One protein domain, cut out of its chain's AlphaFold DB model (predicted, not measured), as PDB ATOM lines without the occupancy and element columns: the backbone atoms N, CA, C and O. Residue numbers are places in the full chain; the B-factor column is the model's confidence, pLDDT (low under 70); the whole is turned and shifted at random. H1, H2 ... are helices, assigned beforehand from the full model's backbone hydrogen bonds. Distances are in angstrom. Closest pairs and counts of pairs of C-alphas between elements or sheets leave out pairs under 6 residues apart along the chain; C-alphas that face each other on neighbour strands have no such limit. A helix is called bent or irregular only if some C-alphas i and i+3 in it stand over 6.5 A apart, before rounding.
ATOM      1  N   LYS A   4     214.153 217.672 266.423       85.38
ATOM      2  CA  LYS A   4     214.212 216.974 265.133       85.38
ATOM      3  C   LYS A   4     214.151 217.938 263.948       85.38
ATOM      4  O   LYS A   4     214.922 217.806 263.008       85.38
ATOM      5  N   THR A   5     213.289 218.955 264.013       86.69
ATOM      6  CA  THR A   5     213.149 219.940 262.936       86.69
ATOM      7  C   THR A   5     214.416 220.775 262.805       86.69
ATOM      8  O   THR A   5     214.874 220.966 261.689       86.69
ATOM      9  N   LYS A   6     215.026 221.206 263.921       83.94
ATOM     10  CA  LYS A   6     216.304 221.944 263.912       83.94
ATOM     11  C   LYS A   6     217.430 221.120 263.265       83.94
ATOM     12  O   LYS A   6     218.187 221.657 262.457       83.94
ATOM     13  N   LEU A   7     217.517 219.822 263.583       86.81
ATOM     14  CA  LEU A   7     218.485 218.912 262.960       86.81
ATOM     15  C   LEU A   7     218.218 218.738 261.462       86.81
ATOM     16  O   LEU A   7     219.129 218.948 260.665       86.81
ATOM     17  N   TYR A   8     216.986 218.407 261.066       90.12
ATOM     18  CA  TYR A   8     216.650 218.207 259.653       90.12
ATOM     19  C   TYR A   8     216.846 219.471 258.821       90.12
ATOM     20  O   TYR A   8     217.334 219.372 257.703       90.12
ATOM     21  N   THR A   9     216.544 220.661 259.350       87.19
ATOM     22  CA  THR A   9     216.834 221.912 258.633       87.19
ATOM     23  C   THR A   9     218.334 222.132 258.459       87.19
ATOM     24  O   THR A   9     218.764 222.559 257.393       87.19
ATOM     25  N   GLY A  10     219.145 221.795 259.470       87.81
ATOM     26  CA  GLY A  10     220.598 221.919 259.386       87.81
ATOM     27  C   GLY A  10     221.206 220.957 258.373       87.81
ATOM     28  O   GLY A  10     221.780 221.393 257.377       87.81
ATOM     29  N   PHE A  11     221.014 219.653 258.579       88.56
ATOM     30  CA  PHE A  11     221.529 218.624 257.672       88.56
ATOM     31  C   PHE A  11     220.921 218.718 256.270       88.56
ATOM     32  O   PHE A  11     221.635 218.558 255.286       88.56
ATOM     33  N   GLY A  12     219.630 219.037 256.167       91.81
ATOM     34  CA  GLY A  12     218.943 219.221 254.891       91.81
ATOM     35  C   GLY A  12     219.502 220.392 254.088       91.81
ATOM     36  O   GLY A  12     219.719 220.248 252.889       91.81
ATOM     37  N   SER A  13     219.814 221.521 254.736       88.56
ATOM     38  CA  SER A  13     220.444 222.660 254.050       88.56
ATOM     39  C   SER A  13     221.845 222.328 253.520       88.56
ATOM     40  O   SER A  13     222.175 222.692 252.393       88.56
ATOM     41  N   LEU A  14     222.640 221.570 254.284       89.81
ATOM     42  CA  LEU A  14     223.969 221.117 253.864       89.81
ATOM     43  C   LEU A  14     223.895 220.124 252.698       89.81
ATOM     44  O   LEU A  14     224.645 220.253 251.733       89.81
ATOM     45  N   LEU A  15     222.968 219.165 252.758       92.31
ATOM     46  CA  LEU A  15     222.724 218.222 251.667       92.31
ATOM     47  C   LEU A  15     222.245 218.933 250.398       92.31
ATOM     48  O   LEU A  15     222.733 218.630 249.314       92.31
ATOM     49  N   ALA A  16     221.342 219.907 250.521       91.88
ATOM     50  CA  ALA A  16     220.894 220.708 249.386       91.88
ATOM     51  C   ALA A  16     222.062 221.469 248.737       91.88
ATOM     52  O   ALA A  16     222.199 221.446 247.517       91.88
ATOM     53  N   LEU A  17     222.946 222.076 249.537       90.06
ATOM     54  CA  LEU A  17     224.154 222.743 249.033       90.06
ATOM     55  C   LEU A  17     225.111 221.772 248.329       90.06
ATOM     56  O   LEU A  17     225.652 222.117 247.280       90.06
ATOM     57  N   LEU A  18     225.287 220.556 248.855       91.44
ATOM     58  CA  LEU A  18     226.087 219.515 248.200       91.44
ATOM     59  C   LEU A  18     225.497 219.098 246.848       91.44
ATOM     60  O   LEU A  18     226.240 218.931 245.885       91.44
ATOM     61  N   ILE A  19     224.172 218.970 246.753       94.44
ATOM     62  CA  ILE A  19     223.494 218.653 245.489       94.44
ATOM     63  C   ILE A  19     223.679 219.791 244.481       94.44
ATOM     64  O   ILE A  19     224.028 219.533 243.332       94.44
ATOM     65  N   VAL A  20     223.505 221.047 244.904       93.00
ATOM     66  CA  VAL A  20     223.738 222.220 244.043       93.00
ATOM     67  C   VAL A  20     225.184 222.253 243.547       93.00
ATOM     68  O   VAL A  20     225.421 222.481 242.362       93.00
ATOM     69  N   MET A  21     226.151 221.971 244.423       91.56
ATOM     70  CA  MET A  21     227.563 221.878 244.054       91.56
ATOM     71  C   MET A  21     227.809 220.768 243.025       91.56
ATOM     72  O   MET A  21     228.494 221.002 242.032       91.56
ATOM     73  N   LEU A  22     227.231 219.580 243.222       92.75
ATOM     74  CA  LEU A  22     227.353 218.468 242.279       92.75
ATOM     75  C   LEU A  22     226.774 218.827 240.904       92.75
ATOM     76  O   LEU A  22     227.418 218.581 239.887       92.75
ATOM     77  N   LEU A  23     225.590 219.441 240.868       93.75
ATOM     78  CA  LEU A  23     224.957 219.886 239.624       93.75
ATOM     79  C   LEU A  23     225.812 220.926 238.891       93.75
ATOM     80  O   LEU A  23     225.968 220.839 237.674       93.75
ATOM     81  N   LEU A  24     226.416 221.865 239.624       90.81
ATOM     82  CA  LEU A  24     227.315 222.867 239.054       90.81
ATOM     83  C   LEU A  24     228.558 222.217 238.434       90.81
ATOM     84  O   LEU A  24     228.932 222.558 237.314       90.81
ATOM     85  N   VAL A  25     229.169 221.246 239.121       89.50
ATOM     86  CA  VAL A  25     230.330 220.506 238.598       89.50
ATOM     87  C   VAL A  25     229.965 219.719 237.338       89.50
ATOM     88  O   VAL A  25     230.722 219.739 236.369       89.50
ATOM     89  N   LEU A  26     228.803 219.059 237.317       92.31
ATOM     90  CA  LEU A  26     228.330 218.332 236.135       92.31
ATOM     91  C   LEU A  26     228.067 219.270 234.947       92.31
ATOM     92  O   LEU A  26     228.461 218.943 233.829       92.31
ATOM     93  N   SER A  27     227.472 220.445 235.184       90.44
ATOM     94  CA  SER A  27     227.280 221.469 234.147       90.44
ATOM     95  C   SER A  27     228.617 221.954 233.588       90.44
ATOM     96  O   SER A  27     228.811 221.945 232.379       90.44
ATOM     97  N   MET A  28     229.576 222.283 234.461       87.50
ATOM     98  CA  MET A  28     230.914 222.728 234.058       87.50
ATOM     99  C   MET A  28     231.628 221.679 233.197       87.50
ATOM    100  O   MET A  28     232.247 222.016 232.189       87.50
ATOM    101  N   LEU A  29     231.557 220.402 233.584       87.81
ATOM    102  CA  LEU A  29     232.149 219.309 232.810       87.81
ATOM    103  C   LEU A  29     231.484 219.157 231.439       87.81
ATOM    104  O   LEU A  29     232.174 218.880 230.459       87.81
ATOM    105  N   ASN A  30     230.169 219.360 231.358       90.38
ATOM    106  CA  ASN A  30     229.444 219.333 230.096       90.38
ATOM    107  C   ASN A  30     229.846 220.500 229.177       90.38
ATOM    108  O   ASN A  30     230.149 220.266 228.009       90.38
ATOM    109  N   ASP A  31     229.940 221.718 229.711       87.12
ATOM    110  CA  ASP A  31     230.342 222.914 228.955       87.12
ATOM    111  C   ASP A  31     231.790 222.811 228.456       87.12
ATOM    112  O   ASP A  31     232.099 223.151 227.309       87.12
ATOM    113  N   LEU A  32     232.685 222.266 229.287       85.38
ATOM    114  CA  LEU A  32     234.072 221.995 228.908       85.38
ATOM    115  C   LEU A  32     234.143 220.932 227.808       85.38
ATOM    116  O   LEU A  32     234.877 221.102 226.836       85.38
ATOM    117  N   ASN A  33     233.355 219.859 227.916       86.44
ATOM    118  CA  ASN A  33     233.284 218.821 226.889       86.44
ATOM    119  C   ASN A  33     232.723 219.366 225.563       86.44
ATOM    120  O   ASN A  33     233.228 219.036 224.489       86.44
ATOM    121  N   GLN A  34     231.706 220.227 225.611       85.62
ATOM    122  CA  GLN A  34     231.153 220.870 224.419       85.62
ATOM    123  C   GLN A  34     232.176 221.803 223.760       85.62
ATOM    124  O   GLN A  34     232.419 221.679 222.559       85.62
ATOM    125  N   SER A  35     232.838 222.654 224.546       82.81
ATOM    126  CA  SER A  35     233.887 223.563 224.061       82.81
ATOM    127  C   SER A  35     235.061 222.792 223.445       82.81
ATOM    128  O   SER A  35     235.537 223.128 222.363       82.81
ATOM    129  N   MET A  36     235.487 221.697 224.083       80.56
ATOM    130  CA  MET A  36     236.519 220.801 223.550       80.56
ATOM    131  C   MET A  36     236.098 220.138 222.238       80.56
ATOM    132  O   MET A  36     236.902 220.055 221.310       80.56
ATOM    133  N   ASN A  37     234.846 219.682 222.129       82.06
ATOM    134  CA  ASN A  37     234.333 219.133 220.875       82.06
ATOM    135  C   ASN A  37     234.304 220.193 219.769       82.06
ATOM    136  O   ASN A  37     234.674 219.880 218.643       82.06
ATOM    137  N   GLU A  38     233.918 221.434 220.063       80.69
ATOM    138  CA  GLU A  38     233.921 222.514 219.073       80.69
ATOM    139  C   GLU A  38     235.345 222.848 218.594       80.69
ATOM    140  O   GLU A  38     235.602 222.929 217.389       80.69
ATOM    141  N   ILE A  39     236.302 222.967 219.518       79.94
ATOM    142  CA  ILE A  39     237.709 223.243 219.194       79.94
ATOM    143  C   ILE A  39     238.311 222.103 218.353       79.94
ATOM    144  O   ILE A  39     238.895 222.355 217.299       79.94
ATOM    145  N   VAL A  40     238.150 220.849 218.785       76.06
ATOM    146  CA  VAL A  40     238.835 219.694 218.174       76.06
ATOM    147  C   VAL A  40     238.107 219.140 216.948       76.06
ATOM    148  O   VAL A  40     238.758 218.708 216.000       76.06
ATOM    149  N   LYS A  41     236.771 219.101 216.932       76.62
ATOM    150  CA  LYS A  41     236.032 218.495 215.811       76.62
ATOM    151  C   LYS A  41     235.672 219.495 214.731       76.62
ATOM    152  O   LYS A  41     235.682 219.114 213.566       76.62
ATOM    153  N   ASP A  42     235.367 220.740 215.081       81.69
ATOM    154  CA  ASP A  42     234.951 221.734 214.090       81.69
ATOM    155  C   ASP A  42     236.130 222.609 213.647       81.69
ATOM    156  O   ASP A  42     236.554 222.567 212.488       81.69
ATOM    157  N   ARG A  43     236.731 223.351 214.582       81.31
ATOM    158  CA  ARG A  43     237.745 224.371 214.257       81.31
ATOM    159  C   ARG A  43     239.058 223.761 213.772       81.31
ATOM    160  O   ARG A  43     239.585 224.178 212.742       81.31
ATOM    161  N   TYR A  44     239.542 222.719 214.445       84.62
ATOM    162  CA  TYR A  44     240.729 221.983 214.006       84.62
ATOM    163  C   TYR A  44     240.525 221.302 212.644       84.62
ATOM    164  O   TYR A  44     241.428 221.328 211.810       84.62
ATOM    165  N   THR A  45     239.333 220.760 212.361       88.44
ATOM    166  CA  THR A  45     239.030 220.176 211.041       88.44
ATOM    167  C   THR A  45     239.095 221.230 209.940       88.44
ATOM    168  O   THR A  45     239.704 220.982 208.900       88.44
ATOM    169  N   LYS A  46     238.551 222.430 210.173       87.38
ATOM    170  CA  LYS A  46     238.655 223.562 209.239       87.38
ATOM    171  C   LYS A  46     240.116 223.958 208.999       87.38
ATOM    172  O   LYS A  46     240.553 223.989 207.853       87.38
ATOM    173  N   ALA A  47     240.901 224.172 210.055       87.50
ATOM    174  CA  ALA A  47     242.325 224.504 209.929       87.50
ATOM    175  C   ALA A  47     243.128 223.410 209.190       87.50
ATOM    176  O   ALA A  47     243.981 223.702 208.347       87.50
ATOM    177  N   LYS A  48     242.810 222.133 209.449       89.62
ATOM    178  CA  LYS A  48     243.403 220.992 208.743       89.62
ATOM    179  C   LYS A  48     243.091 221.035 207.248       89.62
ATOM    180  O   LYS A  48     244.009 220.887 206.453       89.62
ATOM    181  N   LEU A  49     241.834 221.262 206.862       91.38
ATOM    182  CA  LEU A  49     241.430 221.320 205.453       91.38
ATOM    183  C   LEU A  49     242.114 222.467 204.698       91.38
ATOM    184  O   LEU A  49     242.619 222.249 203.601       91.38
ATOM    185  N   ALA A  50     242.206 223.658 205.292       90.69
ATOM    186  CA  ALA A  50     242.954 224.766 204.692       90.69
ATOM    187  C   ALA A  50     244.454 224.437 204.556       90.69
ATOM    188  O   ALA A  50     245.067 224.722 203.528       90.69
ATOM    189  N   THR A  51     245.039 223.750 205.540       90.50
ATOM    190  CA  THR A  51     246.420 223.250 205.442       90.50
ATOM    191  C   THR A  51     246.576 222.201 204.333       90.50
ATOM    192  O   THR A  51     247.572 222.234 203.613       90.50
ATOM    193  N   THR A  52     245.591 221.319 204.136       94.06
ATOM    194  CA  THR A  52     245.564 220.363 203.017       94.06
ATOM    195  C   THR A  52     245.549 221.085 201.673       94.06
ATOM    196  O   THR A  52     246.384 220.775 200.832       94.06
ATOM    197  N   VAL A  53     244.681 222.084 201.479       93.94
ATOM    198  CA  VAL A  53     244.653 222.883 200.236       93.94
ATOM    199  C   VAL A  53     246.022 223.512 199.982       93.94
ATOM    200  O   VAL A  53     246.592 223.358 198.905       93.94
ATOM    201  N   ARG A  54     246.607 224.143 201.007       92.81
ATOM    202  CA  ARG A  54     247.941 224.751 200.923       92.81
ATOM    203  C   ARG A  54     249.023 223.744 200.511       92.81
ATOM    204  O   ARG A  54     249.897 224.069 199.708       92.81
ATOM    205  N   PHE A  55     248.981 222.543 201.080       95.50
ATOM    206  CA  PHE A  55     249.924 221.467 200.785       95.50
ATOM    207  C   PHE A  55     249.781 220.962 199.345       95.50
ATOM    208  O   PHE A  55     250.781 220.857 198.635       95.50
ATOM    209  N   GLU A  56     248.552 220.717 198.886       96.50
ATOM    210  CA  GLU A  56     248.302 220.197 197.540       96.50
ATOM    211  C   GLU A  56     248.627 221.219 196.448       96.50
ATOM    212  O   GLU A  56     249.247 220.863 195.449       96.50
ATOM    213  N   VAL A  57     248.324 222.504 196.662       94.50
ATOM    214  CA  VAL A  57     248.735 223.595 195.753       94.50
ATOM    215  C   VAL A  57     250.257 223.660 195.627       94.50
ATOM    216  O   VAL A  57     250.780 223.831 194.523       94.50
ATOM    217  N   GLY A  58     250.981 223.448 196.731       94.69
ATOM    218  CA  GLY A  58     252.440 223.346 196.729       94.69
ATOM    219  C   GLY A  58     252.969 222.123 195.970       94.69
ATOM    220  O   GLY A  58     253.948 222.243 195.230       94.69
ATOM    221  N   ASN A  59     252.320 220.963 196.106       95.88
ATOM    222  CA  ASN A  59     252.671 219.757 195.345       95.88
ATOM    223  C   ASN A  59     252.433 219.948 193.846       95.88
ATOM    224  O   ASN A  59     253.300 219.601 193.045       95.88
ATOM    225  N   MET A  60     251.306 220.562 193.473       94.88
ATOM    226  CA  MET A  60     251.019 220.919 192.087       94.88
ATOM    227  C   MET A  60     252.079 221.862 191.527       94.88
ATOM    228  O   MET A  60     252.646 221.572 190.479       94.88
ATOM    229  N   ALA A  61     252.409 222.940 192.249       94.00
ATOM    230  CA  ALA A  61     253.452 223.871 191.830       94.00
ATOM    231  C   ALA A  61     254.782 223.138 191.606       94.00
ATOM    232  O   ALA A  61     255.388 223.275 190.546       94.00
ATOM    233  N   ARG A  62     255.201 222.287 192.553       94.25
ATOM    234  CA  ARG A  62     256.415 221.468 192.411       94.25
ATOM    235  C   ARG A  62     256.370 220.584 191.164       94.25
ATOM    236  O   ARG A  62     257.359 220.541 190.445       94.25
ATOM    237  N   GLY A  63     255.248 219.916 190.894       93.62
ATOM    238  CA  GLY A  63     255.076 219.097 189.691       93.62
ATOM    239  C   GLY A  63     255.239 219.903 188.401       93.62
ATOM    240  O   GLY A  63     255.947 219.477 187.493       93.62
ATOM    241  N   LEU A  64     254.658 221.104 188.339       93.00
ATOM    242  CA  LEU A  64     254.808 222.004 187.190       93.00
ATOM    243  C   LEU A  64     256.264 222.460 187.016       93.00
ATOM    244  O   LEU A  64     256.783 222.434 185.904       93.00
ATOM    245  N   TYR A  65     256.955 222.803 188.109       92.19
ATOM    246  CA  TYR A  65     258.385 223.124 188.071       92.19
ATOM    247  C   TYR A  65     259.239 221.931 187.612       92.19
ATOM    248  O   TYR A  65     260.185 222.123 186.850       92.19
ATOM    249  N   THR A  66     258.899 220.699 188.006       92.00
ATOM    250  CA  THR A  66     259.565 219.488 187.497       92.00
ATOM    251  C   THR A  66     259.376 219.347 185.987       92.00
ATOM    252  O   THR A  66     260.357 219.128 185.285       92.00
ATOM    253  N   LEU A  67     258.156 219.544 185.467       89.75
ATOM    254  CA  LEU A  67     257.883 219.508 184.021       89.75
ATOM    255  C   LEU A  67     258.639 220.595 183.239       89.75
ATOM    256  O   LEU A  67     258.991 220.387 182.081       89.75
ATOM    257  N   ALA A  68     258.885 221.746 183.863       87.06
ATOM    258  CA  ALA A  68     259.622 222.853 183.262       87.06
ATOM    259  C   ALA A  68     261.138 222.601 183.178       87.06
ATOM    260  O   ALA A  68     261.773 222.982 182.192       87.06
ATOM    261  N   ILE A  69     261.718 221.978 184.210       85.19
ATOM    262  CA  ILE A  69     263.176 221.891 184.400       85.19
ATOM    263  C   ILE A  69     263.740 220.529 183.985       85.19
ATOM    264  O   ILE A  69     264.839 220.475 183.436       85.19
ATOM    265  N   ASP A  70     263.023 219.435 184.248       82.12
ATOM    266  CA  ASP A  70     263.511 218.084 183.980       82.12
ATOM    267  C   ASP A  70     262.966 217.536 182.652       82.12
ATOM    268  O   ASP A  70     261.774 217.595 182.347       82.12
ATOM    269  N   ASP A  71     263.875 217.010 181.838       75.19
ATOM    270  CA  ASP A  71     263.583 216.349 180.562       75.19
ATOM    271  C   ASP A  71     263.510 214.823 180.699       75.19
ATOM    272  O   ASP A  71     263.066 214.141 179.776       75.19
ATOM    273  N   LYS A  72     263.978 214.268 181.824       80.31
ATOM    274  CA  LYS A  72     264.141 212.818 181.999       80.31
ATOM    275  C   LYS A  72     262.940 212.153 182.653       80.31
ATOM    276  O   LYS A  72     262.667 210.992 182.354       80.31
ATOM    277  N   THR A  73     262.248 212.854 183.548       84.88
ATOM    278  CA  THR A  73     261.059 212.309 184.210       84.88
ATOM    279  C   THR A  73     259.901 212.176 183.211       84.88
ATOM    280  O   THR A  73     259.611 213.132 182.484       84.88
ATOM    281  N   PRO A  74     259.202 211.024 183.162       90.38
ATOM    282  CA  PRO A  74     258.038 210.853 182.299       90.38
ATOM    283  C   PRO A  74     256.948 211.892 182.593       90.38
ATOM    284  O   PRO A  74     256.450 211.987 183.716       90.38
ATOM    285  N   ILE A  75     256.533 212.641 181.565       89.50
ATOM    286  CA  ILE A  75     255.511 213.697 181.685       89.50
ATOM    287  C   ILE A  75     254.225 213.144 182.307       89.50
ATOM    288  O   ILE A  75     253.659 213.765 183.204       89.50
ATOM    289  N   ASP A  76     253.779 211.965 181.871       92.19
ATOM    290  CA  ASP A  76     252.517 211.382 182.333       92.19
ATOM    291  C   ASP A  76     252.541 210.976 183.815       92.19
ATOM    292  O   ASP A  76     251.508 211.051 184.477       92.19
ATOM    293  N   GLU A  77     253.707 210.624 184.367       92.06
ATOM    294  CA  GLU A  77     253.859 210.329 185.798       92.06
ATOM    295  C   GLU A  77     253.689 211.602 186.639       92.06
ATOM    296  O   GLU A  77     252.932 211.626 187.615       92.06
ATOM    297  N   VAL A  78     254.320 212.702 186.217       93.44
ATOM    298  CA  VAL A  78     254.192 213.997 186.901       93.44
ATOM    299  C   VAL A  78     252.773 214.547 186.766       93.44
ATOM    300  O   VAL A  78     252.197 215.016 187.748       93.44
ATOM    301  N   VAL A  79     252.168 214.438 185.579       94.75
ATOM    302  CA  VAL A  79     250.773 214.838 185.334       94.75
ATOM    303  C   VAL A  79     249.804 214.020 186.191       94.75
ATOM    304  O   VAL A  79     248.864 214.589 186.746       94.75
ATOM    305  N   ALA A  80     250.033 212.715 186.365       95.44
ATOM    306  CA  ALA A  80     249.224 211.888 187.259       95.44
ATOM    307  C   ALA A  80     249.309 212.371 188.716       95.44
ATOM    308  O   ALA A  80     248.277 212.505 189.377       95.44
ATOM    309  N   SER A  81     250.509 212.714 189.201       94.31
ATOM    310  CA  SER A  81     250.677 213.283 190.544       94.31
ATOM    311  C   SER A  81     249.988 214.643 190.695       94.31
ATOM    312  O   SER A  81     249.353 214.879 191.722       94.31
ATOM    313  N   ILE A  82     250.073 215.522 189.690       95.19
ATOM    314  CA  ILE A  82     249.368 216.815 189.687       95.19
ATOM    315  C   ILE A  82     247.854 216.584 189.762       95.19
ATOM    316  O   ILE A  82     247.182 217.193 190.590       95.19
ATOM    317  N   ASN A  83     247.313 215.667 188.956       95.12
ATOM    318  CA  ASN A  83     245.884 215.341 188.951       95.12
ATOM    319  C   ASN A  83     245.397 214.745 190.276       95.12
ATOM    320  O   ASN A  83     244.280 215.039 190.716       95.12
ATOM    321  N   GLN A  84     246.233 213.953 190.948       96.06
ATOM    322  CA  GLN A  84     245.920 213.462 192.285       96.06
ATOM    323  C   GLN A  84     245.847 214.613 193.298       96.06
ATOM    324  O   GLN A  84     244.876 214.696 194.052       96.06
ATOM    325  N   SER A  85     246.821 215.527 193.286       96.94
ATOM    326  CA  SER A  85     246.806 216.711 194.153       96.94
ATOM    327  C   SER A  85     245.615 217.629 193.870       96.94
ATOM    328  O   SER A  85     244.971 218.074 194.816       96.94
ATOM    329  N   ARG A  86     245.244 217.837 192.598       94.88
ATOM    330  CA  ARG A  86     244.015 218.557 192.209       94.88
ATOM    331  C   ARG A  86     242.769 217.926 192.817       94.88
ATOM    332  O   ARG A  86     241.940 218.612 193.405       94.88
ATOM    333  N   THR A  87     242.648 216.603 192.708       95.94
ATOM    334  CA  THR A  87     241.503 215.868 193.264       95.94
ATOM    335  C   THR A  87     241.437 216.046 194.782       95.94
ATOM    336  O   THR A  87     240.377 216.356 195.327       95.94
ATOM    337  N   ASN A  88     242.573 215.905 195.471       96.12
ATOM    338  CA  ASN A  88     242.655 216.091 196.919       96.12
ATOM    339  C   ASN A  88     242.292 217.527 197.334       96.12
ATOM    340  O   ASN A  88     241.549 217.714 198.300       96.12
ATOM    341  N   GLU A  89     242.775 218.531 196.597       95.19
ATOM    342  CA  GLU A  89     242.453 219.945 196.812       95.19
ATOM    343  C   GLU A  89     240.947 220.197 196.662       95.19
ATOM    344  O   GLU A  89     240.318 220.733 197.575       95.19
ATOM    345  N   GLN A  90     240.344 219.755 195.556       92.75
ATOM    346  CA  GLN A  90     238.915 219.936 195.289       92.75
ATOM    347  C   GLN A  90     238.043 219.258 196.352       92.75
ATOM    348  O   GLN A  90     237.058 219.838 196.815       92.75
ATOM    349  N   VAL A  91     238.417 218.049 196.788       94.81
ATOM    350  CA  VAL A  91     237.733 217.352 197.885       94.81
ATOM    351  C   VAL A  91     237.848 218.147 199.186       94.81
ATOM    352  O   VAL A  91     236.847 218.296 199.890       94.81
ATOM    353  N   ALA A  92     239.028 218.689 199.502       93.75
ATOM    354  CA  ALA A  92     239.230 219.493 200.701       93.75
ATOM    355  C   ALA A  92     238.409 220.793 200.669       93.75
ATOM    356  O   ALA A  92     237.743 221.106 201.657       93.75
ATOM    357  N   ILE A  93     238.380 221.505 199.537       92.12
ATOM    358  CA  ILE A  93     237.566 222.716 199.343       92.12
ATOM    359  C   ILE A  93     236.076 222.390 199.500       92.12
ATOM    360  O   ILE A  93     235.385 223.049 200.274       92.12
ATOM    361  N   ALA A  94     235.584 221.331 198.852       91.12
ATOM    362  CA  ALA A  94     234.182 220.925 198.949       91.12
ATOM    363  C   ALA A  94     233.783 220.517 200.380       91.12
ATOM    364  O   ALA A  94     232.666 220.786 200.825       91.12
ATOM    365  N   GLN A  95     234.685 219.871 201.125       90.38
ATOM    366  CA  GLN A  95     234.466 219.585 202.545       90.38
ATOM    367  C   GLN A  95     234.442 220.870 203.379       90.38
ATOM    368  O   GLN A  95     233.582 221.003 204.248       90.38
ATOM    369  N   PHE A  96     235.330 221.822 203.089       88.19
ATOM    370  CA  PHE A  96     235.396 223.111 203.774       88.19
ATOM    371  C   PHE A  96     234.108 223.926 203.558       88.19
ATOM    372  O   PHE A  96     233.553 224.458 204.516       88.19
ATOM    373  N   GLU A  97     233.574 223.955 202.334       86.31
ATOM    374  CA  GLU A  97     232.294 224.600 202.001       86.31
ATOM    375  C   GLU A  97     231.113 224.014 202.786       86.31
ATOM    376  O   GLU A  97     230.237 224.754 203.226       86.31
ATOM    377  N   ARG A  98     231.087 222.692 203.007       86.19
ATOM    378  CA  ARG A  98     229.990 222.035 203.740       86.19
ATOM    379  C   ARG A  98     229.948 222.395 205.220       86.19
ATOM    380  O   ARG A  98     228.872 222.392 205.811       86.19
ATOM    381  N   ILE A  99     231.104 222.653 205.829       83.75
ATOM    382  CA  ILE A  99     231.222 222.871 207.281       83.75
ATOM    383  C   ILE A  99     231.289 224.355 207.667       83.75
ATOM    384  O   ILE A  99     231.279 224.692 208.854       83.75
ATOM    385  N   VAL A 100     231.372 225.265 206.692       79.62
ATOM    386  CA  VAL A 100     231.478 226.708 206.929       79.62
ATOM    387  C   VAL A 100     230.162 227.419 206.633       79.62
ATOM    388  O   VAL A 100     229.680 227.425 205.511       79.62
ATOM    389  N   SER A 101     229.614 228.088 207.650       67.38
ATOM    390  CA  SER A 101     228.330 228.804 207.591       67.38
ATOM    391  C   SER A 101     228.443 230.336 207.683       67.38
ATOM    392  O   SER A 101     227.432 231.031 207.652       67.38
ATOM    393  N   LEU A 102     229.651 230.894 207.817       65.94
ATOM    394  CA  LEU A 102     229.857 232.336 208.024       65.94
ATOM    395  C   LEU A 102     229.878 233.130 206.714       65.94
ATOM    396  O   LEU A 102     230.574 232.760 205.774       65.94
ATOM    397  N   GLN A 103     229.233 234.299 206.709       66.38
ATOM    398  CA  GLN A 103     229.146 235.197 205.548       66.38
ATOM    399  C   GLN A 103     230.524 235.648 205.013       66.38
ATOM    400  O   GLN A 103     230.749 235.634 203.807       66.38
ATOM    401  N   GLN A 104     231.483 235.973 205.891       67.62
ATOM    402  CA  GLN A 104     232.846 236.368 205.488       67.62
ATOM    403  C   GLN A 104     233.694 235.180 205.003       67.62
ATOM    404  O   GLN A 104     234.438 235.298 204.032       67.62
ATOM    405  N   ALA A 105     233.573 234.024 205.658       73.94
ATOM    406  CA  ALA A 105     234.293 232.816 205.260       73.94
ATOM    407  C   ALA A 105     233.734 232.230 203.949       73.94
ATOM    408  O   ALA A 105     234.491 231.699 203.146       73.94
ATOM    409  N   SER A 106     232.435 232.408 203.692       80.06
ATOM    410  CA  SER A 106     231.779 232.061 202.429       80.06
ATOM    411  C   SER A 106     232.324 232.876 201.252       80.06
ATOM    412  O   SER A 106     232.608 232.298 200.206       80.06
ATOM    413  N   ALA A 107     232.559 234.182 201.429       86.69
ATOM    414  CA  ALA A 107     233.159 235.017 200.385       86.69
ATOM    415  C   ALA A 107     234.594 234.576 200.038       86.69
ATOM    416  O   ALA A 107     234.925 234.427 198.863       86.69
ATOM    417  N   LEU A 108     235.422 234.304 201.053       89.50
ATOM    418  CA  LEU A 108     236.786 233.799 200.852       89.50
ATOM    419  C   LEU A 108     236.807 232.401 200.216       89.50
ATOM    420  O   LEU A 108     237.682 232.123 199.405       89.50
ATOM    421  N   LEU A 109     235.842 231.533 200.533       89.69
ATOM    422  CA  LEU A 109     235.727 230.215 199.900       89.69
ATOM    423  C   LEU A 109     235.287 230.295 198.442       89.69
ATOM    424  O   LEU A 109     235.837 229.586 197.604       89.69
ATOM    425  N   ALA A 110     234.343 231.181 198.122       90.00
ATOM    426  CA  ALA A 110     233.952 231.431 196.739       90.00
ATOM    427  C   ALA A 110     235.138 231.971 195.920       90.00
ATOM    428  O   ALA A 110     235.367 231.523 194.796       90.00
ATOM    429  N   GLN A 111     235.923 232.880 196.509       92.25
ATOM    430  CA  GLN A 111     237.156 233.384 195.908       92.25
ATOM    431  C   GLN A 111     238.188 232.267 195.709       92.25
ATOM    432  O   GLN A 111     238.727 232.141 194.612       92.25
ATOM    433  N   LEU A 112     238.423 231.438 196.732       93.69
ATOM    434  CA  LEU A 112     239.333 230.294 196.660       93.69
ATOM    435  C   LEU A 112     238.935 229.345 195.528       93.69
ATOM    436  O   LEU A 112     239.766 229.001 194.699       93.69
ATOM    437  N   ARG A 113     237.652 228.983 195.437       92.50
ATOM    438  CA  ARG A 113     237.137 228.103 194.384       92.50
ATOM    439  C   ARG A 113     237.360 228.680 192.988       92.50
ATOM    440  O   ARG A 113     237.773 227.952 192.090       92.50
ATOM    441  N   ALA A 114     237.080 229.969 192.800       93.88
ATOM    442  CA  ALA A 114     237.316 230.634 191.523       93.88
ATOM    443  C   ALA A 114     238.807 230.613 191.151       93.88
ATOM    444  O   ALA A 114     239.148 230.264 190.026       93.88
ATOM    445  N   GLN A 115     239.690 230.906 192.110       95.00
ATOM    446  CA  GLN A 115     241.141 230.872 191.913       95.00
ATOM    447  C   GLN A 115     241.658 229.457 191.606       95.00
ATOM    448  O   GLN A 115     242.461 229.308 190.691       95.00
ATOM    449  N   SER A 116     241.171 228.419 192.296       93.12
ATOM    450  CA  SER A 116     241.550 227.023 192.024       93.12
ATOM    451  C   SER A 116     241.115 226.566 190.624       93.12
ATOM    452  O   SER A 116     241.869 225.869 189.951       93.12
ATOM    453  N   LEU A 117     239.944 227.002 190.138       93.69
ATOM    454  CA  LEU A 117     239.500 226.722 188.763       93.69
ATOM    455  C   LEU A 117     240.386 227.415 187.719       93.69
ATOM    456  O   LEU A 117     240.761 226.799 186.723       93.69
ATOM    457  N   THR A 118     240.739 228.683 187.944       95.19
ATOM    458  CA  THR A 118     241.684 229.402 187.076       95.19
ATOM    459  C   THR A 118     243.046 228.710 187.060       95.19
ATOM    460  O   THR A 118     243.592 228.464 185.988       95.19
ATOM    461  N   TYR A 119     243.547 228.311 188.231       94.69
ATOM    462  CA  TYR A 119     244.816 227.603 188.367       94.69
ATOM    463  C   TYR A 119     244.814 226.277 187.594       94.69
ATOM    464  O   TYR A 119     245.770 225.968 186.887       94.69
ATOM    465  N   GLU A 120     243.722 225.510 187.653       94.19
ATOM    466  CA  GLU A 120     243.571 224.263 186.896       94.19
ATOM    467  C   GLU A 120     243.629 224.490 185.375       94.19
ATOM    468  O   GLU A 120     244.314 223.745 184.662       94.19
ATOM    469  N   LEU A 121     242.954 225.530 184.873       95.31
ATOM    470  CA  LEU A 121     242.962 225.892 183.452       95.31
ATOM    471  C   LEU A 121     244.369 226.271 182.967       95.31
ATOM    472  O   LEU A 121     244.815 225.777 181.929       95.31
ATOM    473  N   GLU A 122     245.083 227.103 183.727       94.69
ATOM    474  CA  GLU A 122     246.453 227.525 183.407       94.69
ATOM    475  C   GLU A 122     247.424 226.338 183.408       94.69
ATOM    476  O   GLU A 122     248.232 226.173 182.491       94.69
ATOM    477  N   GLN A 123     247.306 225.454 184.398       94.75
ATOM    478  CA  GLN A 123     248.094 224.230 184.470       94.75
ATOM    479  C   GLN A 123     247.845 223.296 183.281       94.75
ATOM    480  O   GLN A 123     248.799 222.745 182.737       94.75
ATOM    481  N   ASN A 124     246.588 223.104 182.864       95.62
ATOM    482  CA  ASN A 124     246.268 222.279 181.692       95.62
ATOM    483  C   ASN A 124     246.916 222.857 180.430       95.62
ATOM    484  O   ASN A 124     247.583 222.132 179.695       95.62
ATOM    485  N   ARG A 125     246.827 224.180 180.247       95.25
ATOM    486  CA  ARG A 125     247.495 224.882 179.145       95.25
ATOM    487  C   ARG A 125     249.015 224.691 179.182       95.25
ATOM    488  O   ARG A 125     249.623 224.460 178.141       95.25
ATOM    489  N   MET A 126     249.635 224.743 180.362       94.31
ATOM    490  CA  MET A 126     251.068 224.474 180.510       94.31
ATOM    491  C   MET A 126     251.426 223.027 180.159       94.31
ATOM    492  O   MET A 126     252.390 222.803 179.431       94.31
ATOM    493  N   ILE A 127     250.657 222.046 180.642       93.94
ATOM    494  CA  ILE A 127     250.871 220.624 180.339       93.94
ATOM    495  C   ILE A 127     250.790 220.384 178.823       93.94
ATOM    496  O   ILE A 127     251.642 219.688 178.270       93.94
ATOM    497  N   ASP A 128     249.829 221.005 178.137       94.31
ATOM    498  CA  ASP A 128     249.687 220.914 176.681       94.31
ATOM    499  C   ASP A 128     250.863 221.571 175.932       94.31
ATOM    500  O   ASP A 128     251.357 221.031 174.935       94.31
ATOM    501  N   LEU A 129     251.382 222.701 176.428       93.31
ATOM    502  CA  LEU A 129     252.588 223.342 175.885       93.31
ATOM    503  C   LEU A 129     253.833 222.461 176.059       93.31
ATOM    504  O   LEU A 129     254.616 222.317 175.120       93.31
ATOM    505  N   VAL A 130     254.001 221.816 177.217       91.75
ATOM    506  CA  VAL A 130     255.111 220.876 177.457       91.75
ATOM    507  C   VAL A 130     254.992 219.651 176.544       91.75
ATOM    508  O   VAL A 130     255.971 219.274 175.900       91.75
ATOM    509  N   ARG A 131     253.791 219.071 176.410       91.44
ATOM    510  CA  ARG A 131     253.526 217.923 175.520       91.44
ATOM    511  C   ARG A 131     253.738 218.241 174.040       91.44
ATOM    512  O   ARG A 131     254.181 217.378 173.291       91.44
ATOM    513  N   SER A 132     253.446 219.471 173.619       92.44
ATOM    514  CA  SER A 132     253.672 219.938 172.245       92.44
ATOM    515  C   SER A 132     255.105 220.431 171.981       92.44
ATOM    516  O   SER A 132     255.386 220.933 170.895       92.44
ATOM    517  N   GLY A 133     256.022 220.287 172.947       89.06
ATOM    518  CA  GLY A 133     257.430 220.676 172.814       89.06
ATOM    519  C   GLY A 133     257.698 222.181 172.956       89.06
ATOM    520  O   GLY A 133     258.832 222.625 172.788       89.06
ATOM    521  N   GLN A 134     256.692 222.984 173.307       91.81
ATOM    522  CA  GLN A 134     256.770 224.446 173.423       91.81
ATOM    523  C   GLN A 134     257.237 224.891 174.823       91.81
ATOM    524  O   GLN A 134     256.599 225.709 175.487       91.81
ATOM    525  N   ARG A 135     258.384 224.370 175.283       87.06
ATOM    526  CA  ARG A 135     258.888 224.588 176.657       87.06
ATOM    527  C   ARG A 135     259.147 226.054 177.018       87.06
ATOM    528  O   ARG A 135     258.907 226.443 178.154       87.06
ATOM    529  N   ALA A 136     259.596 226.883 176.073       89.25
ATOM    530  CA  ALA A 136     259.829 228.307 176.336       89.25
ATOM    531  C   ALA A 136     258.533 229.039 176.736       89.25
ATOM    532  O   ALA A 136     258.520 229.768 177.724       89.25
ATOM    533  N   GLN A 137     257.433 228.771 176.022       91.62
ATOM    534  CA  GLN A 137     256.115 229.332 176.333       91.62
ATOM    535  C   GLN A 137     255.534 228.734 177.620       91.62
ATOM    536  O   GLN A 137     254.911 229.445 178.402       91.62
ATOM    537  N   ALA A 138     255.767 227.439 177.876       92.56
ATOM    538  CA  ALA A 138     255.372 226.808 179.136       92.56
ATOM    539  C   ALA A 138     256.068 227.457 180.347       92.56
ATOM    540  O   ALA A 138     255.426 227.689 181.369       92.56
ATOM    541  N   ASN A 139     257.354 227.796 180.222       91.38
ATOM    542  CA  ASN A 139     258.115 228.460 181.281       91.38
ATOM    543  C   ASN A 139     257.672 229.912 181.500       91.38
ATOM    544  O   ASN A 139     257.607 230.356 182.643       91.38
ATOM    545  N   GLU A 140     257.335 230.642 180.435       92.94
ATOM    546  CA  GLU A 140     256.758 231.988 180.543       92.94
ATOM    547  C   GLU A 140     255.411 231.956 181.281       92.94
ATOM    548  O   GLU A 140     255.206 232.712 182.232       92.94
ATOM    549  N   LEU A 141     254.533 231.012 180.918       93.25
ATOM    550  CA  LEU A 141     253.248 230.804 181.587       93.25
ATOM    551  C   LEU A 141     253.422 230.404 183.064       93.25
ATOM    552  O   LEU A 141     252.686 230.890 183.924       93.25
ATOM    553  N   LEU A 142     254.413 229.554 183.366       93.19
ATOM    554  CA  LEU A 142     254.747 229.126 184.727       93.19
ATOM    555  C   LEU A 142     255.182 230.303 185.610       93.19
ATOM    556  O   LEU A 142     254.666 230.473 186.716       93.19
ATOM    557  N   LEU A 143     256.144 231.099 185.134       92.19
ATOM    558  CA  LEU A 143     256.726 232.211 185.892       92.19
ATOM    559  C   LEU A 143     255.788 233.428 185.979       92.19
ATOM    560  O   LEU A 143     255.936 234.235 186.894       92.19
ATOM    561  N   GLY A 144     254.834 233.550 185.053       93.94
ATOM    562  CA  GLY A 144     253.825 234.606 185.020       93.94
ATOM    563  C   GLY A 144     252.504 234.202 185.679       93.94
ATOM    564  O   GLY A 144     252.347 234.310 186.899       93.94
ATOM    565  N   GLU A 145     251.539 233.783 184.855       93.56
ATOM    566  CA  GLU A 145     250.141 233.533 185.248       93.56
ATOM    567  C   GLU A 145     250.045 232.486 186.373       93.56
ATOM    568  O   GLU A 145     249.534 232.794 187.448       93.56
ATOM    569  N   ILE A 146     250.657 231.307 186.197       93.75
ATOM    570  CA  ILE A 146     250.546 230.179 187.146       93.75
ATOM    571  C   ILE A 146     251.099 230.537 188.524       93.75
ATOM    572  O   ILE A 146     250.470 230.248 189.544       93.75
ATOM    573  N   THR A 147     252.277 231.164 188.584       93.88
ATOM    574  CA  THR A 147     252.864 231.587 189.864       93.88
ATOM    575  C   THR A 147     252.007 232.666 190.527       93.88
ATOM    576  O   THR A 147     251.790 232.611 191.738       93.88
ATOM    577  N   THR A 148     251.458 233.605 189.751       95.31
ATOM    578  CA  THR A 148     250.567 234.657 190.265       95.31
ATOM    579  C   THR A 148     249.289 234.063 190.861       95.31
ATOM    580  O   THR A 148     248.933 234.378 192.000       95.31
ATOM    581  N   THR A 149     248.632 233.156 190.137       93.62
ATOM    582  CA  THR A 149     247.409 232.486 190.591       93.62
ATOM    583  C   THR A 149     247.686 231.579 191.793       93.62
ATOM    584  O   THR A 149     246.943 231.620 192.773       93.62
ATOM    585  N   SER A 150     248.803 230.840 191.797       92.31
ATOM    586  CA  SER A 150     249.227 230.020 192.942       92.31
ATOM    587  C   SER A 150     249.422 230.862 194.208       92.31
ATOM    588  O   SER A 150     248.885 230.525 195.264       92.31
ATOM    589  N   LEU A 151     250.122 232.000 194.113       93.94
ATOM    590  CA  LEU A 151     250.304 232.928 195.236       93.94
ATOM    591  C   LEU A 151     248.973 233.509 195.727       93.94
ATOM    592  O   LEU A 151     248.777 233.639 196.936       93.94
ATOM    593  N   ALA A 152     248.047 233.811 194.816       94.06
ATOM    594  CA  ALA A 152     246.715 234.284 195.171       94.06
ATOM    595  C   ALA A 152     245.910 233.219 195.940       94.06
ATOM    596  O   ALA A 152     245.250 233.551 196.924       94.06
ATOM    597  N   VAL A 153     246.015 231.941 195.553       93.44
ATOM    598  CA  VAL A 153     245.438 230.812 196.305       93.44
ATOM    599  C   VAL A 153     246.079 230.702 197.694       93.44
ATOM    600  O   VAL A 153     245.363 230.616 198.695       93.44
ATOM    601  N   PHE A 154     247.413 230.764 197.788       93.50
ATOM    602  CA  PHE A 154     248.131 230.736 199.069       93.50
ATOM    603  C   PHE A 154     247.694 231.861 200.016       93.50
ATOM    604  O   PHE A 154     247.512 231.611 201.209       93.50
ATOM    605  N   ASP A 155     247.509 233.079 199.503       93.75
ATOM    606  CA  ASP A 155     247.052 234.235 200.280       93.75
ATOM    607  C   ASP A 155     245.609 234.056 200.782       93.75
ATOM    608  O   ASP A 155     245.341 234.228 201.974       93.75
ATOM    609  N   THR A 156     244.683 233.628 199.917       93.19
ATOM    610  CA  THR A 156     243.285 233.371 200.305       93.19
ATOM    611  C   THR A 156     243.188 232.283 201.380       93.19
ATOM    612  O   THR A 156     242.492 232.456 202.385       93.19
ATOM    613  N   VAL A 157     243.926 231.179 201.224       92.31
ATOM    614  CA  VAL A 157     243.990 230.100 202.226       92.31
ATOM    615  C   VAL A 157     244.661 230.576 203.516       92.31
ATOM    616  O   VAL A 157     244.215 230.224 204.607       92.31
ATOM    617  N   GLY A 158     245.697 231.412 203.415       91.50
ATOM    618  CA  GLY A 158     246.341 232.052 204.562       91.50
ATOM    619  C   GLY A 158     245.353 232.883 205.378       91.50
ATOM    620  O   GLY A 158     245.236 232.679 206.584       91.50
ATOM    621  N   LYS A 159     244.566 233.737 204.712       90.50
ATOM    622  CA  LYS A 159     243.490 234.523 205.341       90.50
ATOM    623  C   LYS A 159     242.452 233.631 206.022       90.50
ATOM    624  O   LYS A 159     242.047 233.925 207.147       90.50
ATOM    625  N   LEU A 160     242.040 232.534 205.378       87.81
ATOM    626  CA  LEU A 160     241.131 231.553 205.982       87.81
ATOM    627  C   LEU A 160     241.731 230.932 207.252       87.81
ATOM    628  O   LEU A 160     241.037 230.875 208.268       87.81
ATOM    629  N   ASN A 161     243.003 230.527 207.229       87.62
ATOM    630  CA  ASN A 161     243.695 229.987 208.403       87.62
ATOM    631  C   ASN A 161     243.785 231.004 209.542       87.62
ATOM    632  O   ASN A 161     243.417 230.667 210.662       87.62
ATOM    633  N   THR A 162     244.176 232.253 209.269       88.50
ATOM    634  CA  THR A 162     244.252 233.306 210.298       88.50
ATOM    635  C   THR A 162     242.901 233.538 210.978       88.50
ATOM    636  O   THR A 162     242.836 233.694 212.198       88.50
ATOM    637  N   VAL A 163     241.800 233.505 210.216       85.38
ATOM    638  CA  VAL A 163     240.446 233.598 210.784       85.38
ATOM    639  C   VAL A 163     240.149 232.413 211.710       85.38
ATOM    640  O   VAL A 163     239.559 232.617 212.771       85.38
ATOM    641  N   GLN A 164     240.549 231.190 211.346       83.94
ATOM    642  CA  GLN A 164     240.340 230.008 212.192       83.94
ATOM    643  C   GLN A 164     241.241 229.999 213.435       83.94
ATOM    644  O   GLN A 164     240.766 229.655 214.515       83.94
ATOM    645  N   GLU A 165     242.502 230.418 213.315       84.56
ATOM    646  CA  GLU A 165     243.461 230.503 214.424       84.56
ATOM    647  C   GLU A 165     243.000 231.500 215.490       84.56
ATOM    648  O   GLU A 165     242.848 231.120 216.651       84.56
ATOM    649  N   ALA A 166     242.656 232.734 215.098       86.81
ATOM    650  CA  ALA A 166     242.156 233.755 216.027       86.81
ATOM    651  C   ALA A 166     240.885 233.292 216.761       86.81
ATOM    652  O   ALA A 166     240.673 233.543 217.950       86.81
ATOM    653  N   ARG A 167     240.024 232.562 216.049       83.81
ATOM    654  CA  ARG A 167     238.809 231.966 216.601       83.81
ATOM    655  C   ARG A 167     239.130 230.835 217.573       83.81
ATOM    656  O   ARG A 167     238.474 230.744 218.607       83.81
ATOM    657  N   MET A 168     240.086 229.966 217.262       84.81
ATOM    658  CA  MET A 168     240.516 228.890 218.156       84.81
ATOM    659  C   MET A 168     241.138 229.448 219.441       84.81
ATOM    660  O   MET A 168     240.821 228.958 220.521       84.81
ATOM    661  N   GLU A 169     241.931 230.516 219.337       86.88
ATOM    662  CA  GLU A 169     242.484 231.224 220.493       86.88
ATOM    663  C   GLU A 169     241.384 231.850 221.359       86.88
ATOM    664  O   GLU A 169     241.369 231.644 222.572       86.88
ATOM    665  N   THR A 170     240.407 232.526 220.743       87.69
ATOM    666  CA  THR A 170     239.254 233.085 221.473       87.69
ATOM    667  C   THR A 170     238.460 231.983 222.180       87.69
ATOM    668  O   THR A 170     238.161 232.102 223.360       87.69
ATOM    669  N   ALA A 171     238.181 230.864 221.499       85.56
ATOM    670  CA  ALA A 171     237.461 229.737 222.094       85.56
ATOM    671  C   ALA A 171     238.231 229.097 223.260       85.56
ATOM    672  O   ALA A 171     237.628 228.687 224.251       85.56
ATOM    673  N   LEU A 172     239.564 229.032 223.174       85.44
ATOM    674  CA  LEU A 172     240.404 228.574 224.277       85.44
ATOM    675  C   LEU A 172     240.337 229.547 225.465       85.44
ATOM    676  O   LEU A 172     240.177 229.113 226.606       85.44
ATOM    677  N   GLN A 173     240.414 230.856 225.217       88.62
ATOM    678  CA  GLN A 173     240.264 231.877 226.257       88.62
ATOM    679  C   GLN A 173     238.875 231.807 226.916       88.62
ATOM    680  O   GLN A 173     238.786 231.759 228.143       88.62
ATOM    681  N   ASP A 174     237.802 231.687 226.139       87.56
ATOM    682  CA  ASP A 174     236.432 231.521 226.642       87.56
ATOM    683  C   ASP A 174     236.284 230.243 227.487       87.56
ATOM    684  O   ASP A 174     235.701 230.265 228.575       87.56
ATOM    685  N   ALA A 175     236.888 229.131 227.056       86.75
ATOM    686  CA  ALA A 175     236.902 227.890 227.826       86.75
ATOM    687  C   ALA A 175     237.655 228.050 229.161       86.75
ATOM    688  O   ALA A 175     237.159 227.639 230.212       86.75
ATOM    689  N   THR A 176     238.834 228.687 229.153       88.38
ATOM    690  CA  THR A 176     239.615 228.917 230.385       88.38
ATOM    691  C   THR A 176     238.939 229.900 231.341       88.38
ATOM    692  O   THR A 176     238.988 229.708 232.559       88.38
ATOM    693  N   THR A 177     238.284 230.942 230.828       89.19
ATOM    694  CA  THR A 177     237.552 231.907 231.658       89.19
ATOM    695  C   THR A 177     236.324 231.260 232.286       89.19
ATOM    696  O   THR A 177     236.144 231.388 233.497       89.19
ATOM    697  N   THR A 178     235.548 230.492 231.519       87.38
ATOM    698  CA  THR A 178     234.399 229.717 232.015       87.38
ATOM    699  C   THR A 178     234.830 228.714 233.087       87.38
ATOM    700  O   THR A 178     234.245 228.678 234.170       87.38
ATOM    701  N   TYR A 179     235.921 227.976 232.849       88.00
ATOM    702  CA  TYR A 179     236.521 227.078 233.839       88.00
ATOM    703  C   TYR A 179     236.899 227.818 235.130       88.00
ATOM    704  O   TYR A 179     236.493 227.423 236.224       88.00
ATOM    705  N   ASN A 180     237.628 228.932 235.022       89.56
ATOM    706  CA  ASN A 180     238.051 229.711 236.185       89.56
ATOM    707  C   ASN A 180     236.862 230.309 236.951       89.56
ATOM    708  O   ASN A 180     236.892 230.359 238.182       89.56
ATOM    709  N   MET A 181     235.816 230.759 236.255       88.81
ATOM    710  CA  MET A 181     234.580 231.231 236.884       88.81
ATOM    711  C   MET A 181     233.877 230.102 237.641       88.81
ATOM    712  O   MET A 181     233.503 230.300 238.796       88.81
ATOM    713  N   ALA A 182     233.770 228.911 237.051       88.69
ATOM    714  CA  ALA A 182     233.165 227.751 237.697       88.69
ATOM    715  C   ALA A 182     233.964 227.275 238.925       88.69
ATOM    716  O   ALA A 182     233.382 226.998 239.978       88.69
ATOM    717  N   VAL A 183     235.300 227.262 238.849       89.75
ATOM    718  CA  VAL A 183     236.173 226.958 239.997       89.75
ATOM    719  C   VAL A 183     236.010 227.999 241.107       89.75
ATOM    720  O   VAL A 183     235.851 227.632 242.272       89.75
ATOM    721  N   LYS A 184     235.996 229.298 240.774       91.44
ATOM    722  CA  LYS A 184     235.749 230.371 241.753       91.44
ATOM    723  C   LYS A 184     234.374 230.221 242.407       91.44
ATOM    724  O   LYS A 184     234.291 230.262 243.631       91.44
ATOM    725  N   ALA A 185     233.323 229.982 241.621       90.81
ATOM    726  CA  ALA A 185     231.976 229.737 242.131       90.81
ATOM    727  C   ALA A 185     231.955 228.537 243.094       90.81
ATOM    728  O   ALA A 185     231.426 228.637 244.199       90.81
ATOM    729  N   THR A 186     232.630 227.443 242.735       89.69
ATOM    730  CA  THR A 186     232.756 226.247 243.580       89.69
ATOM    731  C   THR A 186     233.412 226.569 244.923       89.69
ATOM    732  O   THR A 186     232.851 226.247 245.969       89.69
ATOM    733  N   TRP A 187     234.549 227.275 244.930       93.25
ATOM    734  CA  TRP A 187     235.202 227.699 246.176       93.25
ATOM    735  C   TRP A 187     234.313 228.608 247.026       93.25
ATOM    736  O   TRP A 187     234.226 228.407 248.238       93.25
ATOM    737  N   THR A 188     233.609 229.569 246.416       92.50
ATOM    738  CA  THR A 188     232.686 230.441 247.161       92.50
ATOM    739  C   THR A 188     231.555 229.651 247.817       92.50
ATOM    740  O   THR A 188     231.211 229.914 248.968       92.50
ATOM    741  N   LEU A 189     231.026 228.637 247.129       91.00
ATOM    742  CA  LEU A 189     229.933 227.799 247.613       91.00
ATOM    743  C   LEU A 189     230.405 226.848 248.724       91.00
ATOM    744  O   LEU A 189     229.691 226.667 249.709       91.00
ATOM    745  N   ILE A 190     231.635 226.321 248.633       91.56
ATOM    746  CA  ILE A 190     232.275 225.541 249.706       91.56
ATOM    747  C   ILE A 190     232.434 226.395 250.967       91.56
ATOM    748  O   ILE A 190     232.003 225.982 252.043       91.56
ATOM    749  N   VAL A 191     233.028 227.588 250.846       94.38
ATOM    750  CA  VAL A 191     233.247 228.484 251.994       94.38
ATOM    751  C   VAL A 191     231.915 228.891 252.619       94.38
ATOM    752  O   VAL A 191     231.767 228.831 253.840       94.38
ATOM    753  N   LEU A 192     230.924 229.240 251.795       92.12
ATOM    754  CA  LEU A 192     229.582 229.577 252.259       92.12
ATOM    755  C   LEU A 192     228.919 228.394 252.976       92.12
ATOM    756  O   LEU A 192     228.348 228.583 254.046       92.12
ATOM    757  N   SER A 193     229.029 227.180 252.429       90.81
ATOM    758  CA  SER A 193     228.475 225.957 253.022       90.81
ATOM    759  C   SER A 193     229.117 225.625 254.369       90.81
ATOM    760  O   SER A 193     228.409 225.370 255.345       90.81
ATOM    761  N   LEU A 194     230.446 225.716 254.467       91.94
ATOM    762  CA  LEU A 194     231.172 225.521 255.723       91.94
ATOM    763  C   LEU A 194     230.790 226.574 256.766       91.94
ATOM    764  O   LEU A 194     230.566 226.234 257.928       91.94
ATOM    765  N   PHE A 195     230.668 227.837 256.356       92.88
ATOM    766  CA  PHE A 195     230.246 228.915 257.243       92.88
ATOM    767  C   PHE A 195     228.816 228.697 257.755       92.88
ATOM    768  O   PHE A 195     228.581 228.728 258.965       92.88
ATOM    769  N   LEU A 196     227.866 228.409 256.859       91.25
ATOM    770  CA  LEU A 196     226.469 228.156 257.220       91.25
ATOM    771  C   LEU A 196     226.344 226.923 258.125       91.25
ATOM    772  O   LEU A 196     225.680 226.979 259.161       91.25
ATOM    773  N   GLY A 197     227.039 225.838 257.775       91.31
ATOM    774  CA  GLY A 197     227.110 224.612 258.565       91.31
ATOM    775  C   GLY A 197     227.672 224.857 259.960       91.31
ATOM    776  O   GLY A 197     227.073 224.424 260.944       91.31
ATOM    777  N   GLY A 198     228.761 225.621 260.063       92.62
ATOM    778  CA  GLY A 198     229.365 226.015 261.334       92.62
ATOM    779  C   GLY A 198     228.422 226.849 262.203       92.62
ATOM    780  O   GLY A 198     228.261 226.558 263.388       92.62
ATOM    781  N   VAL A 199     227.736 227.840 261.624       92.81
ATOM    782  CA  VAL A 199     226.764 228.684 262.344       92.81
ATOM    783  C   VAL A 199     225.575 227.864 262.851       92.81
ATOM    784  O   VAL A 199     225.159 228.027 264.003       92.81
ATOM    785  N   ILE A 200     225.028 226.977 262.016       91.06
ATOM    786  CA  ILE A 200     223.907 226.110 262.395       91.06
ATOM    787  C   ILE A 200     224.346 225.135 263.489       91.06
ATOM    788  O   ILE A 200     223.680 225.050 264.523       91.06
ATOM    789  N   ALA A 201     225.479 224.452 263.307       90.94
ATOM    790  CA  ALA A 201     226.027 223.527 264.292       90.94
ATOM    791  C   ALA A 201     226.275 224.230 265.631       90.94
ATOM    792  O   ALA A 201     225.807 223.762 266.669       90.94
TER     793      ALA A 201
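This is residues 4 to 201 of the 397 residues of the protein "GAF domain-containing protein" of Tumebacillus permanentifrigoris (UniProt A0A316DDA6). Two long helices, H4 and H1, run side by side, opposite ways, and the hairpin of H2 and H3 packs on them at one end. There H1, H2, H3 and H4b make an up and down bundle, each running against the one before. The printed part has 198 residues, 187 of them in four named helices, H1 to H4 in order, with no named strand; its class is all helix, and it is extended: radius of gyration of the C-alphas 28.9 A, spans 102 by 28 by 23 A.

Find H4, residues 135 to 201, one helix by its hydrogen bonds but bent, C-alphas 143 and 146 being 6.6 A apart; its arms are H4a, residues 135 to 143, and H4b, residues 146 to 201, which is 81.2 A long and ends with C-alpha 201 at (226.027, 223.527, 264.292). H1, 4 to 69, runs 94.5 A from (214.212, 216.974, 265.133); H2 is 75 to 99, H3 103 to 131.

H4b touches H1 at a shallow tilt of 11 degrees, C-alphas 47 and 161 closest at 5.9 A. Every O i to N i+4 pair is within hydrogen-bond range in H2, H3, H4a and H4b, 59 of 62 in H1.

The printed part has no cut; residues 101 to 104 are under pLDDT 70.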